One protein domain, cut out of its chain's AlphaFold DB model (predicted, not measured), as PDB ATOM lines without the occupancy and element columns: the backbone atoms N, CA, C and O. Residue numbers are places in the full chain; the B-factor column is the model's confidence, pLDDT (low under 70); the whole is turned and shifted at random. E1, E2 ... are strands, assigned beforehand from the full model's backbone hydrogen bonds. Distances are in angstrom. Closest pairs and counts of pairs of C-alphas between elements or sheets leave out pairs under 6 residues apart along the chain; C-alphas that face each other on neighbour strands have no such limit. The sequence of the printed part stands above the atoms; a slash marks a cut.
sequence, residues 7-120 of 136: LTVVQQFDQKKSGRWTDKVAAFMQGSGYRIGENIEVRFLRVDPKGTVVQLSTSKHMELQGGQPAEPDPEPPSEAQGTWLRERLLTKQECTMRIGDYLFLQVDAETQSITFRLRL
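Overview. This is residues 7 to 120 of the 136 residues of an uncharacterized protein of Candidatus Peregrinibacteria bacterium CG10_big_fil_rev_8_21_14_0_10_49_24 (UniProt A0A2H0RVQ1). Two strongly twisted sheets stand face to face as a sandwich, E2, E1, E9, E8 and E7 in one layer and E3, E4, E5 and E6 in the other, with their strands crossed at 40 degrees and their best planes 32 degrees apart. A long loop after E5 passes by the E6 and E7 edges, tied to both by short pairings. The printed part has 114 residues with no named helix and nine strands, E1 to E9 in chain order; the class is all strand. The five-stranded sheet is mixed and the four-stranded one all antiparallel. The whole is compact, with a radius of gyration of the C-alphas of 14.0 A and spans of 41 by 36 by 24 A.

Along the chain. E1, residues 7 to 14, begins at C-alpha 7 (140.562, 213.935, 274.781) and is 22.3 A long. E2, residues 21 to 29, measures 24.7 A. E3, residues 33 to 36, measures 9.8 A, and E4, residues 40 to 48, 23.9 A. E5, residues 51 to 58, measures 22.2 A, and E6, residues 84 to 90, 19.0 A, beginning at C-alpha 84 (129.649, 222.635, 294.600). E7, residues 96 to 99, measures 10.1 A, and E8, residues 103 to 108, 16.6 A. E9, residues 113 to 119, is 19.2 A long and ends at C-alpha 119 (146.288, 207.327, 295.556).

Arrangement. E1 and E2 form a hairpin, antiparallel at 157 degrees, with N 9 and O 26 2.9 A apart. E1 and E9 are parallel at 18 degrees, with N 10 and O 114 at 2.8 A. E7, E8 and E9 form a meander, each strand the antiparallel neighbour of the one before; N 97 and O 105 are 2.8 A apart, and N 106 and O 115 2.8 A. E3, E4, E5 and E6 form a second meander, with N 34 and O 42 at 2.8 A, N 43 and O 55 at 2.8 A, and N 54 and O 88 at 2.8 A. The chain changes sheets at the links E2 to E3 and E6 to E7. The closest C-alphas of E6 and E7 are those of Leu 90 and Thr 96, 6.8 A apart. E2 and E4 are only just apart, closest 8.3 A.

Size, cuts and confidence. The two C-alphas farthest apart, those of Ala 80 and Glu 110, are 41.4 A apart. The printed part has no cut. The link E5 to E6, 25 residues, is long; in it residues 64 to 65 pair with residues 98 to 99 of E7, and residues 68 to 69 with residues 88 to 89 of E6. The mean pLDDT of the printed part is 74.7, and 38 residues are under 70, among them residues 7 to 31 and 78 to 82.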
ATOM      1  N   LEU A   7     139.589 213.855 273.701       63.34
ATOM      2  CA  LEU A   7     140.562 213.935 274.781       63.34
ATOM      3  C   LEU A   7     140.805 212.521 275.298       63.34
ATOM      4  O   LEU A   7     139.855 211.758 275.493       63.34
ATOM      5  N   THR A   8     142.063 212.161 275.520       65.50
ATOM      6  CA  THR A   8     142.405 210.855 276.091       65.50
ATOM      7  C   THR A   8     142.507 211.003 277.597       65.50
ATOM      8  O   THR A   8     143.366 211.732 278.079       65.50
ATOM      9  N   VAL A   9     141.651 210.318 278.353       63.56
ATOM     10  CA  VAL A   9     141.740 210.291 279.814       63.56
ATOM     11  C   VAL A   9     142.420 208.994 280.240       63.56
ATOM     12  O   VAL A   9     141.937 207.899 279.955       63.56
ATOM     13  N   VAL A  10     143.539 209.117 280.939       66.31
ATOM     14  CA  VAL A  10     144.275 208.018 281.560       66.31
ATOM     15  C   VAL A  10     144.000 208.066 283.057       66.31
ATOM     16  O   VAL A  10     144.407 209.000 283.740       66.31
ATOM     17  N   GLN A  11     143.307 207.071 283.600       66.62
ATOM     18  CA  GLN A  11     143.169 206.935 285.045       66.62
ATOM     19  C   GLN A  11     144.211 205.952 285.572       66.62
ATOM     20  O   GLN A  11     144.089 204.746 285.368       66.62
ATOM     21  N   GLN A  12     145.217 206.470 286.269       64.88
ATOM     22  CA  GLN A  12     146.224 205.679 286.961       64.88
ATOM     23  C   GLN A  12     145.744 205.418 288.389       64.88
ATOM     24  O   GLN A  12     145.620 206.334 289.208       64.88
ATOM     25  N   PHE A  13     145.473 204.155 288.696       60.84
ATOM     26  CA  PHE A  13     145.225 203.708 290.061       60.84
ATOM     27  C   PHE A  13     146.505 203.124 290.639       60.84
ATOM     28  O   PHE A  13     147.054 202.181 290.060       60.84
ATOM     29  N   ASP A  14     146.923 203.587 291.816       57.25
ATOM     30  CA  ASP A  14     147.729 202.728 292.679       57.25
ATOM     31  C   ASP A  14     146.803 201.653 293.256       57.25
ATOM     32  O   ASP A  14     145.889 201.951 294.030       57.25
ATOM     33  N   GLN A  15     147.005 200.397 292.853       47.38
ATOM     34  CA  GLN A  15     146.335 199.275 293.494       47.38
ATOM     35  C   GLN A  15     147.222 198.029 293.558       47.38
ATOM     36  O   GLN A  15     146.988 197.045 292.851       47.38
ATOM     37  N   LYS A  16     148.182 198.040 294.493       48.16
ATOM     38  CA  LYS A  16     148.439 196.966 295.487       48.16
ATOM     39  C   LYS A  16     149.714 197.275 296.279       48.16
ATOM     40  O   LYS A  16     150.524 198.096 295.871       48.16
ATOM     41  N   LYS A  17     149.961 196.494 297.345       47.81
ATOM     42  CA  LYS A  17     151.212 196.457 298.145       47.81
ATOM     43  C   LYS A  17     152.527 196.330 297.334       47.81
ATOM     44  O   LYS A  17     153.599 196.335 297.923       47.81
ATOM     45  N   SER A  18     152.452 196.159 296.015       54.34
ATOM     46  CA  SER A  18     153.563 196.085 295.064       54.34
ATOM     47  C   SER A  18     153.994 197.431 294.461       54.34
ATOM     48  O   SER A  18     154.927 197.426 293.664       54.34
ATOM     49  N   GLY A  19     153.306 198.547 294.749       56.34
ATOM     50  CA  GLY A  19     153.687 199.886 294.264       56.34
ATOM     51  C   GLY A  19     153.670 200.043 292.737       56.34
ATOM     52  O   GLY A  19     154.494 200.760 292.177       56.34
ATOM     53  N   ARG A  20     152.773 199.327 292.045       57.81
ATOM     54  CA  ARG A  20     152.618 199.399 290.583       57.81
ATOM     55  C   ARG A  20     151.319 200.109 290.231       57.81
ATOM     56  O   ARG A  20     150.248 199.661 290.641       57.81
ATOM     57  N   TRP A  21     151.432 201.151 289.416       61.12
ATOM     58  CA  TRP A  21     150.296 201.814 288.789       61.12
ATOM     59  C   TRP A  21     149.577 200.865 287.827       61.12
ATOM     60  O   TRP A  21     150.198 200.049 287.144       61.12
ATOM     61  N   THR A  22     148.253 200.979 287.784       63.44
ATOM     62  CA  THR A  22     147.403 200.326 286.787       63.44
ATOM     63  C   THR A  22     146.639 201.388 286.018       63.44
ATOM     64  O   THR A  22     145.827 202.119 286.591       63.44
ATOM     65  N   ASP A  23     146.912 201.471 284.720       65.81
ATOM     66  CA  ASP A  23     146.316 202.468 283.841       65.81
ATOM     67  C   ASP A  23     144.998 201.946 283.259       65.81
ATOM     68  O   ASP A  23     144.938 200.877 282.648       65.81
ATOM     69  N   LYS A  24     143.928 202.728 283.411       66.94
ATOM     70  CA  LYS A  24     142.690 202.583 282.644       66.94
ATOM     71  C   LYS A  24     142.569 203.765 281.696       66.94
ATOM     72  O   LYS A  24     142.254 204.874 282.120       66.94
ATOM     73  N   VAL A  25     142.817 203.521 280.415       65.25
ATOM     74  CA  VAL A  25     142.649 204.529 279.363       65.25
ATOM     75  C   VAL A  25     141.203 204.518 278.877       65.25
ATOM     76  O   VAL A  25     140.657 203.460 278.563       65.25
ATOM     77  N   ALA A  26     140.589 205.692 278.782       65.19
ATOM     78  CA  ALA A  26     139.273 205.888 278.196       65.19
ATOM     79  C   ALA A  26     139.254 207.178 277.359       65.19
ATOM     80  O   ALA A  26     139.808 208.207 277.744       65.19
ATOM     81  N   ALA A  27     138.630 207.121 276.183       62.84
ATOM     82  CA  ALA A  27     138.507 208.269 275.291       62.84
ATOM     83  C   ALA A  27     137.245 209.075 275.629       62.84
ATOM     84  O   ALA A  27     136.154 208.513 275.715       62.84
ATOM     85  N   PHE A  28     137.390 210.390 275.769       65.25
ATOM     86  CA  PHE A  28     136.305 211.320 276.075       65.25
ATOM     87  C   PHE A  28     136.152 212.371 274.978       65.25
ATOM     88  O   PHE A  28     137.071 212.661 274.213       65.25
ATOM     89  N   MET A  29     134.963 212.961 274.902       65.81
ATOM     90  CA  MET A  29     134.708 214.141 274.078       65.81
ATOM     91  C   MET A  29     134.681 215.373 274.980       65.81
ATOM     92  O   MET A  29     134.167 215.303 276.098       65.81
ATOM     93  N   GLN A  30     135.197 216.503 274.500       68.19
ATOM     94  CA  GLN A  30     135.052 217.792 275.180       68.19
ATOM     95  C   GLN A  30     133.580 218.040 275.582       68.19
ATOM     96  O   GLN A  30     132.666 217.785 274.799       68.19
ATOM     97  N   GLY A  31     133.355 218.507 276.812       67.25
ATOM     98  CA  GLY A  31     132.035 218.650 277.438       67.25
ATOM     99  C   GLY A  31     131.535 217.411 278.197       67.25
ATOM    100  O   GLY A  31     130.563 217.515 278.940       67.25
ATOM    101  N   SER A  32     132.195 216.254 278.067       70.81
ATOM    102  CA  SER A  32     131.850 215.051 278.841       70.81
ATOM    103  C   SER A  32     132.309 215.169 280.297       70.81
ATOM    104  O   SER A  32     133.387 215.698 280.574       70.81
ATOM    105  N   GLY A  33     131.506 214.632 281.219       75.00
ATOM    106  CA  GLY A  33     131.861 214.486 282.631       75.00
ATOM    107  C   GLY A  33     132.525 213.145 282.928       75.00
ATOM    108  O   GLY A  33     132.073 212.099 282.463       75.00
ATOM    109  N   TYR A  34     133.578 213.184 283.737       77.44
ATOM    110  CA  TYR A  34     134.245 212.022 284.296       77.44
ATOM    111  C   TYR A  34     133.930 211.892 285.785       77.44
ATOM    112  O   TYR A  34     134.273 212.773 286.571       77.44
ATOM    113  N   ARG A  35     133.259 210.807 286.181       78.50
ATOM    114  CA  ARG A  35     132.811 210.595 287.562       78.50
ATOM    115  C   ARG A  35     133.771 209.688 288.331       78.50
ATOM    116  O   ARG A  35     134.128 208.612 287.856       78.50
ATOM    117  N   ILE A  36     134.162 210.123 289.525       75.75
ATOM    118  CA  ILE A  36     135.144 209.461 290.388       75.75
ATOM    119  C   ILE A  36     134.470 209.151 291.725       75.75
ATOM    120  O   ILE A  36     134.229 210.033 292.550       75.75
ATOM    121  N   GLY A  37     134.129 207.876 291.922       75.00
ATOM    122  CA  GLY A  37     133.245 207.463 293.011       75.00
ATOM    123  C   GLY A  37     131.857 208.095 292.875       75.00
ATOM    124  O   GLY A  37     131.378 208.339 291.772       75.00
ATOM    125  N   GLU A  38     131.204 208.365 294.002       77.19
ATOM    126  CA  GLU A  38     129.839 208.912 294.030       77.19
ATOM    127  C   GLU A  38     129.797 210.439 294.186       77.19
ATOM    128  O   GLU A  38     128.776 211.057 293.900       77.19
ATOM    129  N   ASN A  39     130.899 211.053 294.637       80.94
ATOM    130  CA  ASN A  39     130.897 212.428 295.153       80.94
ATOM    131  C   ASN A  39     131.635 213.450 294.276       80.94
ATOM    132  O   ASN A  39     131.631 214.631 294.617       80.94
ATOM    133  N   ILE A  40     132.298 213.019 293.196       83.19
ATOM    134  CA  ILE A  40     133.158 213.870 292.362       83.19
ATOM    135  C   ILE A  40     132.845 213.638 290.883       83.19
ATOM    136  O   ILE A  40     132.880 212.507 290.403       83.19
ATOM    137  N   GLU A  41     132.615 214.716 290.140       86.75
ATOM    138  CA  GLU A  41     132.560 214.723 288.678       86.75
ATOM    139  C   GLU A  41     133.452 215.844 288.126       86.75
ATOM    140  O   GLU A  41     133.428 216.964 288.628       86.75
ATOM    141  N   VAL A  42     134.254 215.547 287.102       85.12
ATOM    142  CA  VAL A  42     135.165 216.496 286.442       85.12
ATOM    143  C   VAL A  42     134.786 216.609 284.972       85.12
ATOM    144  O   VAL A  42     134.791 215.612 284.255       85.12
ATOM    145  N   ARG A  43     134.458 217.813 284.506       86.06
ATOM    146  CA  ARG A  43     134.082 218.103 283.115       86.06
ATOM    147  C   ARG A  43     135.161 218.921 282.425       86.06
ATOM    148  O   ARG A  43     135.651 219.897 282.982       86.06
ATOM    149  N   PHE A  44     135.482 218.566 281.186       81.88
ATOM    150  CA  PHE A  44     136.451 219.295 280.361       81.88
ATOM    151  C   PHE A  44     135.709 220.276 279.457       81.88
ATOM    152  O   PHE A  44     135.205 219.887 278.402       81.88
ATOM    153  N   LEU A  45     135.595 221.536 279.878       82.75
ATOM    154  CA  LEU A  45     134.793 222.536 279.168       82.75
ATOM    155  C   LEU A  45     135.493 223.036 277.900       82.75
ATOM    156  O   LEU A  45     134.864 223.187 276.849       82.75
ATOM    157  N   ARG A  46     136.807 223.274 277.979       80.62
ATOM    158  CA  ARG A  46     137.617 223.809 276.877       80.62
ATOM    159  C   ARG A  46     139.025 223.235 276.904       80.62
ATOM    160  O   ARG A  46     139.613 223.142 277.971       80.62
ATOM    161  N   VAL A  47     139.559 222.915 275.726       76.69
ATOM    162  CA  VAL A  47     140.973 222.563 275.525       76.69
ATOM    163  C   VAL A  47     141.521 223.397 274.376       76.69
ATOM    164  O   VAL A  47     141.178 223.181 273.205       76.69
ATOM    165  N   ASP A  48     142.361 224.369 274.707       76.19
ATOM    166  CA  ASP A  48     142.993 225.292 273.768       76.19
ATOM    167  C   ASP A  48     144.514 225.396 274.030       76.19
ATOM    168  O   ASP A  48     145.004 224.832 275.007       76.19
ATOM    169  N   PRO A  49     145.304 226.042 273.149       74.62
ATOM    170  CA  PRO A  49     146.761 226.085 273.296       74.62
ATOM    171  C   PRO A  49     147.277 226.846 274.527       74.62
ATOM    172  O   PRO A  49     148.470 226.767 274.812       74.62
ATOM    173  N   LYS A  50     146.427 227.613 275.228       77.19
ATOM    174  CA  LYS A  50     146.793 228.326 276.462       77.19
ATOM    175  C   LYS A  50     146.526 227.480 277.706       77.19
ATOM    176  O   LYS A  50     147.195 227.672 278.719       77.19
ATOM    177  N   GLY A  51     145.574 226.552 277.629       79.94
ATOM    178  CA  GLY A  51     145.288 225.616 278.702       79.94
ATOM    179  C   GLY A  51     143.991 224.833 278.524       79.94
ATOM    180  O   GLY A  51     143.284 224.917 277.515       79.94
ATOM    181  N   THR A  52     143.674 224.061 279.556       83.38
ATOM    182  CA  THR A  52     142.442 223.285 279.669       83.38
ATOM    183  C   THR A  52     141.598 223.822 280.812       83.38
ATOM    184  O   THR A  52     142.050 223.864 281.954       83.38
ATOM    185  N   VAL A  53     140.360 224.215 280.510       86.69
ATOM    186  CA  VAL A  53     139.372 224.607 281.520       86.69
ATOM    187  C   VAL A  53     138.635 223.358 281.983       86.69
ATOM    188  O   VAL A  53     137.923 222.715 281.199       86.69
ATOM    189  N   VAL A  54     138.804 223.030 283.261       87.56
ATOM    190  CA  VAL A  54     138.104 221.948 283.950       87.56
ATOM    191  C   VAL A  54     137.087 222.517 284.928       87.56
ATOM    192  O   VAL A  54     137.375 223.454 285.667       87.56
ATOM    193  N   GLN A  55     135.899 221.925 284.951       89.19
ATOM    194  CA  GLN A  55     134.863 222.195 285.939       89.19
ATOM    195  C   GLN A  55     134.766 220.989 286.868       89.19
ATOM    196  O   GLN A  55     134.475 219.875 286.428       89.19
ATOM    197  N   LEU A  56     135.018 221.212 288.152       88.75
ATOM    198  CA  LEU A  56     134.810 220.237 289.208       88.75
ATOM    199  C   LEU A  56     133.407 220.407 289.793       88.75
ATOM    200  O   LEU A  56     132.991 221.518 290.106       88.75
ATOM    201  N   SER A  57     132.725 219.288 289.994       89.00
ATOM    202  CA  SER A  57     131.419 219.163 290.627       89.00
ATOM    203  C   SER A  57     131.541 218.209 291.817       89.00
ATOM    204  O   SER A  57     131.713 217.006 291.603       89.00
ATOM    205  N   THR A  58     131.445 218.708 293.055       86.31
ATOM    206  CA  THR A  58     131.488 217.868 294.270       86.31
ATOM    207  C   THR A  58     130.196 217.932 295.081       86.31
ATOM    208  O   THR A  58     129.650 219.003 295.309       86.31
ATOM    209  N   SER A  59     129.706 216.791 295.573       80.81
ATOM    210  CA  SER A  59     128.549 216.725 296.494       80.81
ATOM    211  C   SER A  59     128.922 216.954 297.967       80.81
ATOM    212  O   SER A  59     128.071 216.881 298.851       80.81
ATOM    213  N   LYS A  60     130.211 217.174 298.244       78.50
ATOM    214  CA  LYS A  60     130.781 217.441 299.569       78.50
ATOM    215  C   LYS A  60     131.799 218.570 299.467       78.50
ATOM    216  O   LYS A  60     132.379 218.786 298.398       78.50
ATOM    217  N   HIS A  61     132.056 219.246 300.583       78.00
ATOM    218  CA  HIS A  61     133.186 220.161 300.688       78.00
ATOM    219  C   HIS A  61     134.498 219.393 300.462       78.00
ATOM    220  O   HIS A  61     134.718 218.336 301.053       78.00
ATOM    221  N   MET A  62     135.355 219.910 299.582       79.69
ATOM    222  CA  MET A  62     136.684 219.369 299.298       79.69
ATOM    223  C   MET A  62     137.641 220.521 299.012       79.69
ATOM    224  O   MET A  62     137.291 221.432 298.257       79.69
ATOM    225  N   GLU A  63     138.854 220.469 299.549       83.12
ATOM    226  CA  GLU A  63     139.900 221.423 299.176       83.12
ATOM    227  C   GLU A  63     140.308 221.258 297.705       83.12
ATOM    228  O   GLU A  63     140.282 220.150 297.157       83.12
ATOM    229  N   LEU A  64     140.702 222.367 297.076       85.19
ATOM    230  CA  LEU A  64     141.378 222.373 295.781       85.19
ATOM    231  C   LEU A  64     142.690 223.131 295.888       85.19
ATOM    232  O   LEU A  64     142.730 224.216 296.464       85.19
ATOM    233  N   GLN A  65     143.740 222.570 295.302       86.38
ATOM    234  CA  GLN A  65     145.063 223.185 295.232       86.38
ATOM    235  C   GLN A  65     145.639 222.971 293.831       86.38
ATOM    236  O   GLN A  65     145.498 221.882 293.279       86.38
ATOM    237  N   GLY A  66     146.289 223.987 293.266       84.56
ATOM    238  CA  GLY A  66     146.747 223.968 291.873       84.56
ATOM    239  C   GLY A  66     145.636 224.266 290.858       84.56
ATOM    240  O   GLY A  66     144.440 224.132 291.146       84.56
ATOM    241  N   GLY A  67     146.061 224.699 289.672       82.88
ATOM    242  CA  GLY A  67     145.209 225.290 288.647       82.88
ATOM    243  C   GLY A  67     144.754 226.706 289.005       82.88
ATOM    244  O   GLY A  67     144.351 226.997 290.135       82.88
ATOM    245  N   GLN A  68     144.750 227.588 288.013       85.50
ATOM    246  CA  GLN A  68     144.329 228.973 288.195       85.50
ATOM    247  C   GLN A  68     142.793 229.035 288.235       85.50
ATOM    248  O   GLN A  68     142.150 228.435 287.370       85.50
ATOM    249  N   PRO A  69     142.155 229.727 289.199       82.69
ATOM    250  CA  PRO A  69     140.712 229.957 289.158       82.69
ATOM    251  C   PRO A  69     140.331 230.671 287.855       82.69
ATOM    252  O   PRO A  69     140.863 231.739 287.557       82.69
ATOM    253  N   ALA A  70     139.443 230.068 287.059       70.19
ATOM    254  CA  ALA A  70     138.970 230.692 285.817       70.19
ATOM    255  C   ALA A  70     138.061 231.902 286.114       70.19
ATOM    256  O   ALA A  70     138.091 232.906 285.407       70.19
ATOM    257  N   GLU A  71     137.312 231.796 287.210       74.19
ATOM    258  CA  GLU A  71     136.533 232.839 287.873       74.19
ATOM    259  C   GLU A  71     136.764 232.693 289.396       74.19
ATOM    260  O   GLU A  71     137.279 231.652 289.828       74.19
ATOM    261  N   PRO A  72     136.434 233.696 290.234       77.69
ATOM    262  CA  PRO A  72     136.459 233.539 291.688       77.69
ATOM    263  C   PRO A  72     135.609 232.341 292.133       77.69
ATOM    264  O   PRO A  72     134.510 232.142 291.617       77.69
ATOM    265  N   ASP A  73     136.100 231.552 293.093       78.25
ATOM    266  CA  ASP A  73     135.342 230.403 293.599       78.25
ATOM    267  C   ASP A  73     134.000 230.862 294.199       78.25
ATOM    268  O   ASP A  73     133.996 231.762 295.046       78.25
ATOM    269  N   PRO A  74     132.865 230.244 293.821       74.69
ATOM    270  CA  PRO A  74     131.599 230.507 294.482       74.69
ATOM    271  C   PRO A  74     131.644 230.011 295.929       74.69
ATOM    272  O   PRO A  74     132.270 228.989 296.239       74.69
ATOM    273  N   GLU A  75     130.924 230.710 296.806       75.44
ATOM    274  CA  GLU A  75     130.793 230.320 298.211       75.44
ATOM    275  C   GLU A  75     130.314 228.861 298.355       75.44
ATOM    276  O   GLU A  75     129.599 228.346 297.483       75.44
ATOM    277  N   PRO A  76     130.702 228.159 299.439       69.50
ATOM    278  CA  PRO A  76     130.195 226.822 299.708       69.50
ATOM    279  C   PRO A  76     128.661 226.833 299.777       69.50
ATOM    280  O   PRO A  76     128.104 227.613 300.554       69.50
ATOM    281  N   PRO A  77     127.948 225.959 299.039       70.12
ATOM    282  CA  PRO A  77     126.544 225.732 299.330       70.12
ATOM    283  C   PRO A  77     126.418 225.206 300.763       70.12
ATOM    284  O   PRO A  77     127.281 224.467 301.245       70.12
ATOM    285  N   SER A  78     125.331 225.568 301.445       63.72
ATOM    286  CA  SER A  78     125.053 225.047 302.785       63.72
ATOM    287  C   SER A  78     125.022 223.514 302.770       63.72
ATOM    288  O   SER A  78     124.453 222.932 301.844       63.72
ATOM    289  N   GLU A  79     125.565 222.868 303.806       58.66
ATOM    290  CA  GLU A  79     125.753 221.403 303.870       58.66
ATOM    291  C   GLU A  79     124.476 220.581 303.611       58.66
ATOM    292  O   GLU A  79     124.553 219.417 303.222       58.66
ATOM    293  N   ALA A  80     123.299 221.183 303.802       55.38
ATOM    294  CA  ALA A  80     122.009 220.554 303.551       55.38
ATOM    295  C   ALA A  80     121.675 220.372 302.056       55.38
ATOM    296  O   ALA A  80     120.969 219.422 301.716       55.38
ATOM    297  N   GLN A  81     122.113 221.278 301.170       55.03
ATOM    298  CA  GLN A  81     121.727 221.288 299.752       55.03
ATOM    299  C   GLN A  81     122.770 221.978 298.858       55.03
ATOM    300  O   GLN A  81     122.778 223.202 298.731       55.03
ATOM    301  N   GLY A  82     123.570 221.193 298.131       62.41
ATOM    302  CA  GLY A  82     124.233 221.693 296.927       62.41
ATOM    303  C   GLY A  82     125.329 220.800 296.359       62.41
ATOM    304  O   GLY A  82     126.135 220.223 297.082       62.41
ATOM    305  N   THR A  83     125.388 220.752 295.029       76.69
ATOM    306  CA  THR A  83     126.594 220.360 294.298       76.69
ATOM    307  C   THR A  83     127.474 221.594 294.165       76.69
ATOM    308  O   THR A  83     127.044 222.599 293.600       76.69
ATOM    309  N   TRP A  84     128.701 221.532 294.670       84.31
ATOM    310  CA  TRP A  84     129.649 222.635 294.600       84.31
ATOM    311  C   TRP A  84     130.395 222.599 293.263       84.31
ATOM    312  O   TRP A  84     131.059 221.611 292.943       84.31
ATOM    313  N   LEU A  85     130.252 223.666 292.475       87.06
ATOM    314  CA  LEU A  85     130.850 223.815 291.148       87.06
ATOM    315  C   LEU A  85     132.028 224.787 291.225       87.06
ATOM    316  O   LEU A  85     131.851 225.909 291.687       87.06
ATOM    317  N   ARG A  86     133.219 224.376 290.780       88.38
ATOM    318  CA  ARG A  86     134.420 225.231 290.734       88.38
ATOM    319  C   ARG A  86     135.181 225.012 289.438       88.38
ATOM    320  O   ARG A  86     135.368 223.869 289.024       88.38
ATOM    321  N   GLU A  87     135.636 226.094 288.814       90.56
ATOM    322  CA  GLU A  87     136.363 226.037 287.544       90.56
ATOM    323  C   GLU A  87     137.843 226.371 287.713       90.56
ATOM    324  O   GLU A  87     138.232 227.263 288.474       90.56
ATOM    325  N   ARG A  88     138.687 225.620 287.006       89.12
ATOM    326  CA  ARG A  88     140.142 225.765 287.017       89.12
ATOM    327  C   ARG A  88     140.689 225.729 285.603       89.12
ATOM    328  O   ARG A  88     140.330 224.867 284.806       89.12
ATOM    329  N   LEU A  89     141.579 226.665 285.311       88.19
ATOM    330  CA  LEU A  89     142.420 226.684 284.131       88.19
ATOM    331  C   LEU A  89     143.743 225.990 284.469       88.19
ATOM    332  O   LEU A  89     144.503 226.460 285.312       88.19
ATOM    333  N   LEU A  90     144.009 224.879 283.789       86.56
ATOM    334  CA  LEU A  90     145.286 224.174 283.839       86.56
ATOM    335  C   LEU A  90     146.125 224.599 282.637       86.56
ATOM    336  O   LEU A  90     145.703 224.421 281.491       86.56
ATOM    337  N   THR A  91     147.277 225.208 282.896       85.25
ATOM    338  CA  THR A  91     148.195 225.743 281.876       85.25
ATOM    339  C   THR A  91     149.384 224.797 281.687       85.25
ATOM    340  O   THR A  91     149.466 223.762 282.344       85.25
ATOM    341  N   LYS A  92     150.336 225.131 280.804       80.81
ATOM    342  CA  LYS A  92     151.609 224.387 280.747       80.81
ATOM    343  C   LYS A  92     152.441 224.547 282.025       80.81
ATOM    344  O   LYS A  92     153.179 223.639 282.370       80.81
ATOM    345  N   GLN A  93     152.332 225.688 282.706       81.88
ATOM    346  CA  GLN A  93     153.072 225.993 283.932       81.88
ATOM    347  C   GLN A  93     152.381 225.428 285.180       81.88
ATOM    348  O   GLN A  93     153.046 224.979 286.104       81.88
ATOM    349  N   GLU A  94     151.048 225.427 285.194       83.56
ATOM    350  CA  GLU A  94     150.211 224.894 286.272       83.56
ATOM    351  C   GLU A  94     149.332 223.775 285.705       83.56
ATOM    352  O   GLU A  94     148.118 223.918 285.536       83.56
ATOM    353  N   CYS A  95     149.975 222.667 285.338       83.25
ATOM    354  CA  CYS A  95     149.325 221.534 284.683       83.25
ATOM    355  C   CYS A  95     148.641 220.562 285.664       83.25
ATOM    356  O   CYS A  95     147.967 219.625 285.230       83.25
ATOM    357  N   THR A  96     148.816 220.759 286.976       84.94
ATOM    358  CA  THR A  96     148.358 219.866 288.049       84.94
ATOM    359  C   THR A  96     147.305 220.516 288.954       84.94
ATOM    360  O   THR A  96     147.321 221.716 289.221       84.94
ATOM    361  N   MET A  97     146.379 219.697 289.460       88.06
ATOM    362  CA  MET A  97     145.387 220.071 290.469       88.06
ATOM    363  C   MET A  97     145.135 218.908 291.429       88.06
ATOM    364  O   MET A  97     144.840 217.788 291.013       88.06
ATOM    365  N   ARG A  98     145.207 219.182 292.728       87.50
ATOM    366  CA  ARG A  98     144.866 218.269 293.820       87.50
ATOM    367  C   ARG A  98     143.420 218.519 294.261       87.50
ATOM    368  O   ARG A  98     143.051 219.656 294.545       87.50
ATOM    369  N   ILE A  99     142.617 217.456 294.313       85.88
ATOM    370  CA  ILE A  99     141.200 217.440 294.709       85.88
ATOM    371  C   ILE A  99     141.090 216.650 296.022       85.88
ATOM    372  O   ILE A  99     141.117 215.415 296.024       85.88
ATOM    373  N   GLY A 100     140.980 217.351 297.151       82.88
ATOM    374  CA  GLY A 100     141.137 216.746 298.479       82.88
ATOM    375  C   GLY A 100     142.499 216.054 298.644       82.88
ATOM    376  O   GLY A 100     143.494 216.459 298.049       82.88
ATOM    377  N   ASP A 101     142.573 214.990 299.439       78.31
ATOM    378  CA  ASP A 101     143.871 214.404 299.826       78.31
ATOM    379  C   ASP A 101     144.443 213.349 298.876       78.31
ATOM    380  O   ASP A 101     145.648 213.099 298.885       78.31
ATOM    381  N   TYR A 102     143.602 212.738 298.040       75.69
ATOM    382  CA  TYR A 102     143.938 211.467 297.380       75.69
ATOM    383  C   TYR A 102     143.816 211.482 295.858       75.69
ATOM    384  O   TYR A 102     144.255 210.532 295.204       75.69
ATOM    385  N   LEU A 103     143.205 212.523 295.290       78.12
ATOM    386  CA  LEU A 103     142.965 212.627 293.859       78.12
ATOM    387  C   LEU A 103     143.797 213.761 293.267       78.12
ATOM    388  O   LEU A 103     143.668 214.918 293.661       78.12
ATOM    389  N   PHE A 104     144.606 213.417 292.274       84.00
ATOM    390  CA  PHE A 104     145.400 214.362 291.508       84.00
ATOM    391  C   PHE A 104     144.979 214.299 290.044       84.00
ATOM    392  O   PHE A 104     144.821 213.225 289.462       84.00
ATOM    393  N   LEU A 105     144.791 215.469 289.461       84.44
ATOM    394  CA  LEU A 105     144.529 215.701 288.056       84.44
ATOM    395  C   LEU A 105     145.789 216.323 287.454       84.44
ATOM    396  O   LEU A 105     146.290 217.308 287.983       84.44
ATOM    397  N   GLN A 106     146.288 215.765 286.358       84.38
ATOM    398  CA  GLN A 106     147.341 216.356 285.536       84.38
ATOM    399  C   GLN A 106     146.825 216.462 284.100       84.38
ATOM    400  O   GLN A 106     146.183 215.533 283.611       84.38
ATOM    401  N   VAL A 107     147.092 217.572 283.417       79.12
ATOM    402  CA  VAL A 107     146.766 217.743 281.997       79.12
ATOM    403  C   VAL A 107     148.043 217.946 281.200       79.12
ATOM    404  O   VAL A 107     148.789 218.889 281.434       79.12
ATOM    405  N   ASP A 108     148.263 217.076 280.226       77.06
ATOM    406  CA  ASP A 108     149.304 217.231 279.225       77.06
ATOM    407  C   ASP A 108     148.738 218.048 278.051       77.06
ATOM    408  O   ASP A 108     147.824 217.625 277.333       77.06
ATOM    409  N   ALA A 109     149.276 219.254 277.875       68.19
ATOM    410  CA  ALA A 109     148.868 220.176 276.822       68.19
ATOM    411  C   ALA A 109     149.361 219.768 275.419       68.19
ATOM    412  O   ALA A 109     148.817 220.252 274.424       68.19
ATOM    413  N   GLU A 110     150.380 218.910 275.324       71.00
ATOM    414  CA  GLU A 110     150.995 218.478 274.067       71.00
ATOM    415  C   GLU A 110     150.233 217.293 273.478       71.00
ATOM    416  O   GLU A 110     149.747 217.360 272.345       71.00
ATOM    417  N   THR A 111     150.035 216.242 274.277       67.88
ATOM    418  CA  THR A 111     149.255 215.064 273.861       67.88
ATOM    419  C   THR A 111     147.741 215.276 273.969       67.88
ATOM    420  O   THR A 111     146.970 214.432 273.507       67.88
ATOM    421  N   GLN A 112     147.297 216.393 274.565       66.75
ATOM    422  CA  GLN A 112     145.896 216.660 274.938       66.75
ATOM    423  C   GLN A 112     145.297 215.510 275.767       66.75
ATOM    424  O   GLN A 112     144.103 215.196 275.676       66.75
ATOM    425  N   SER A 113     146.151 214.865 276.568       69.25
ATOM    426  CA  SER A 113     145.756 213.813 277.490       69.25
ATOM    427  C   SER A 113     145.548 214.371 278.893       69.25
ATOM    428  O   SER A 113     146.164 215.347 279.320       69.25
ATOM    429  N   ILE A 114     144.631 213.748 279.618       71.94
ATOM    430  CA  ILE A 114     144.361 214.054 281.014       71.94
ATOM    431  C   ILE A 114     144.679 212.815 281.830       71.94
ATOM    432  O   ILE A 114     144.100 211.756 281.605       71.94
ATOM    433  N   THR A 115     145.551 212.961 282.815       73.88
ATOM    434  CA  THR A 115     145.912 211.891 283.735       73.88
ATOM    435  C   THR A 115     145.250 212.122 285.093       73.88
ATOM    436  O   THR A 115     145.571 213.078 285.794       73.88
ATOM    437  N   PHE A 116     144.347 211.230 285.496       73.12
ATOM    438  CA  PHE A 116     143.863 211.150 286.876       73.12
ATOM    439  C   PHE A 116     144.722 210.155 287.649       73.12
ATOM    440  O   PHE A 116     144.669 208.961 287.363       73.12
ATOM    441  N   ARG A 117     145.463 210.613 288.657       72.31
ATOM    442  CA  ARG A 117     146.167 209.743 289.608       72.31
ATOM    443  C   ARG A 117     145.350 209.650 290.893       72.31
ATOM    444  O   ARG A 117     145.180 210.646 291.596       72.31
ATOM    445  N   LEU A 118     144.833 208.458 291.198       68.12
ATOM    446  CA  LEU A 118     144.158 208.173 292.468       68.12
ATOM    447  C   LEU A 118     145.102 207.384 293.381       68.12
ATOM    448  O   LEU A 118     145.454 206.241 293.075       68.12
ATOM    449  N   ARG A 119     145.477 207.977 294.518       64.50
ATOM    450  CA  ARG A 119     146.288 207.327 295.556       64.50
ATOM    451  C   ARG A 119     145.360 206.666 296.573       64.50
ATOM    452  O   ARG A 119     144.783 207.342 297.419       64.50
ATOM    453  N   LEU A 120     145.189 205.344 296.498       54.22
ATOM    454  CA  LEU A 120     144.453 204.611 297.534       54.22
ATOM    455  C   LEU A 120     145.227 204.674 298.860       54.22
ATOM    456  O   LEU A 120     146.442 204.486 298.882       54.22
TER     457      LEU A 120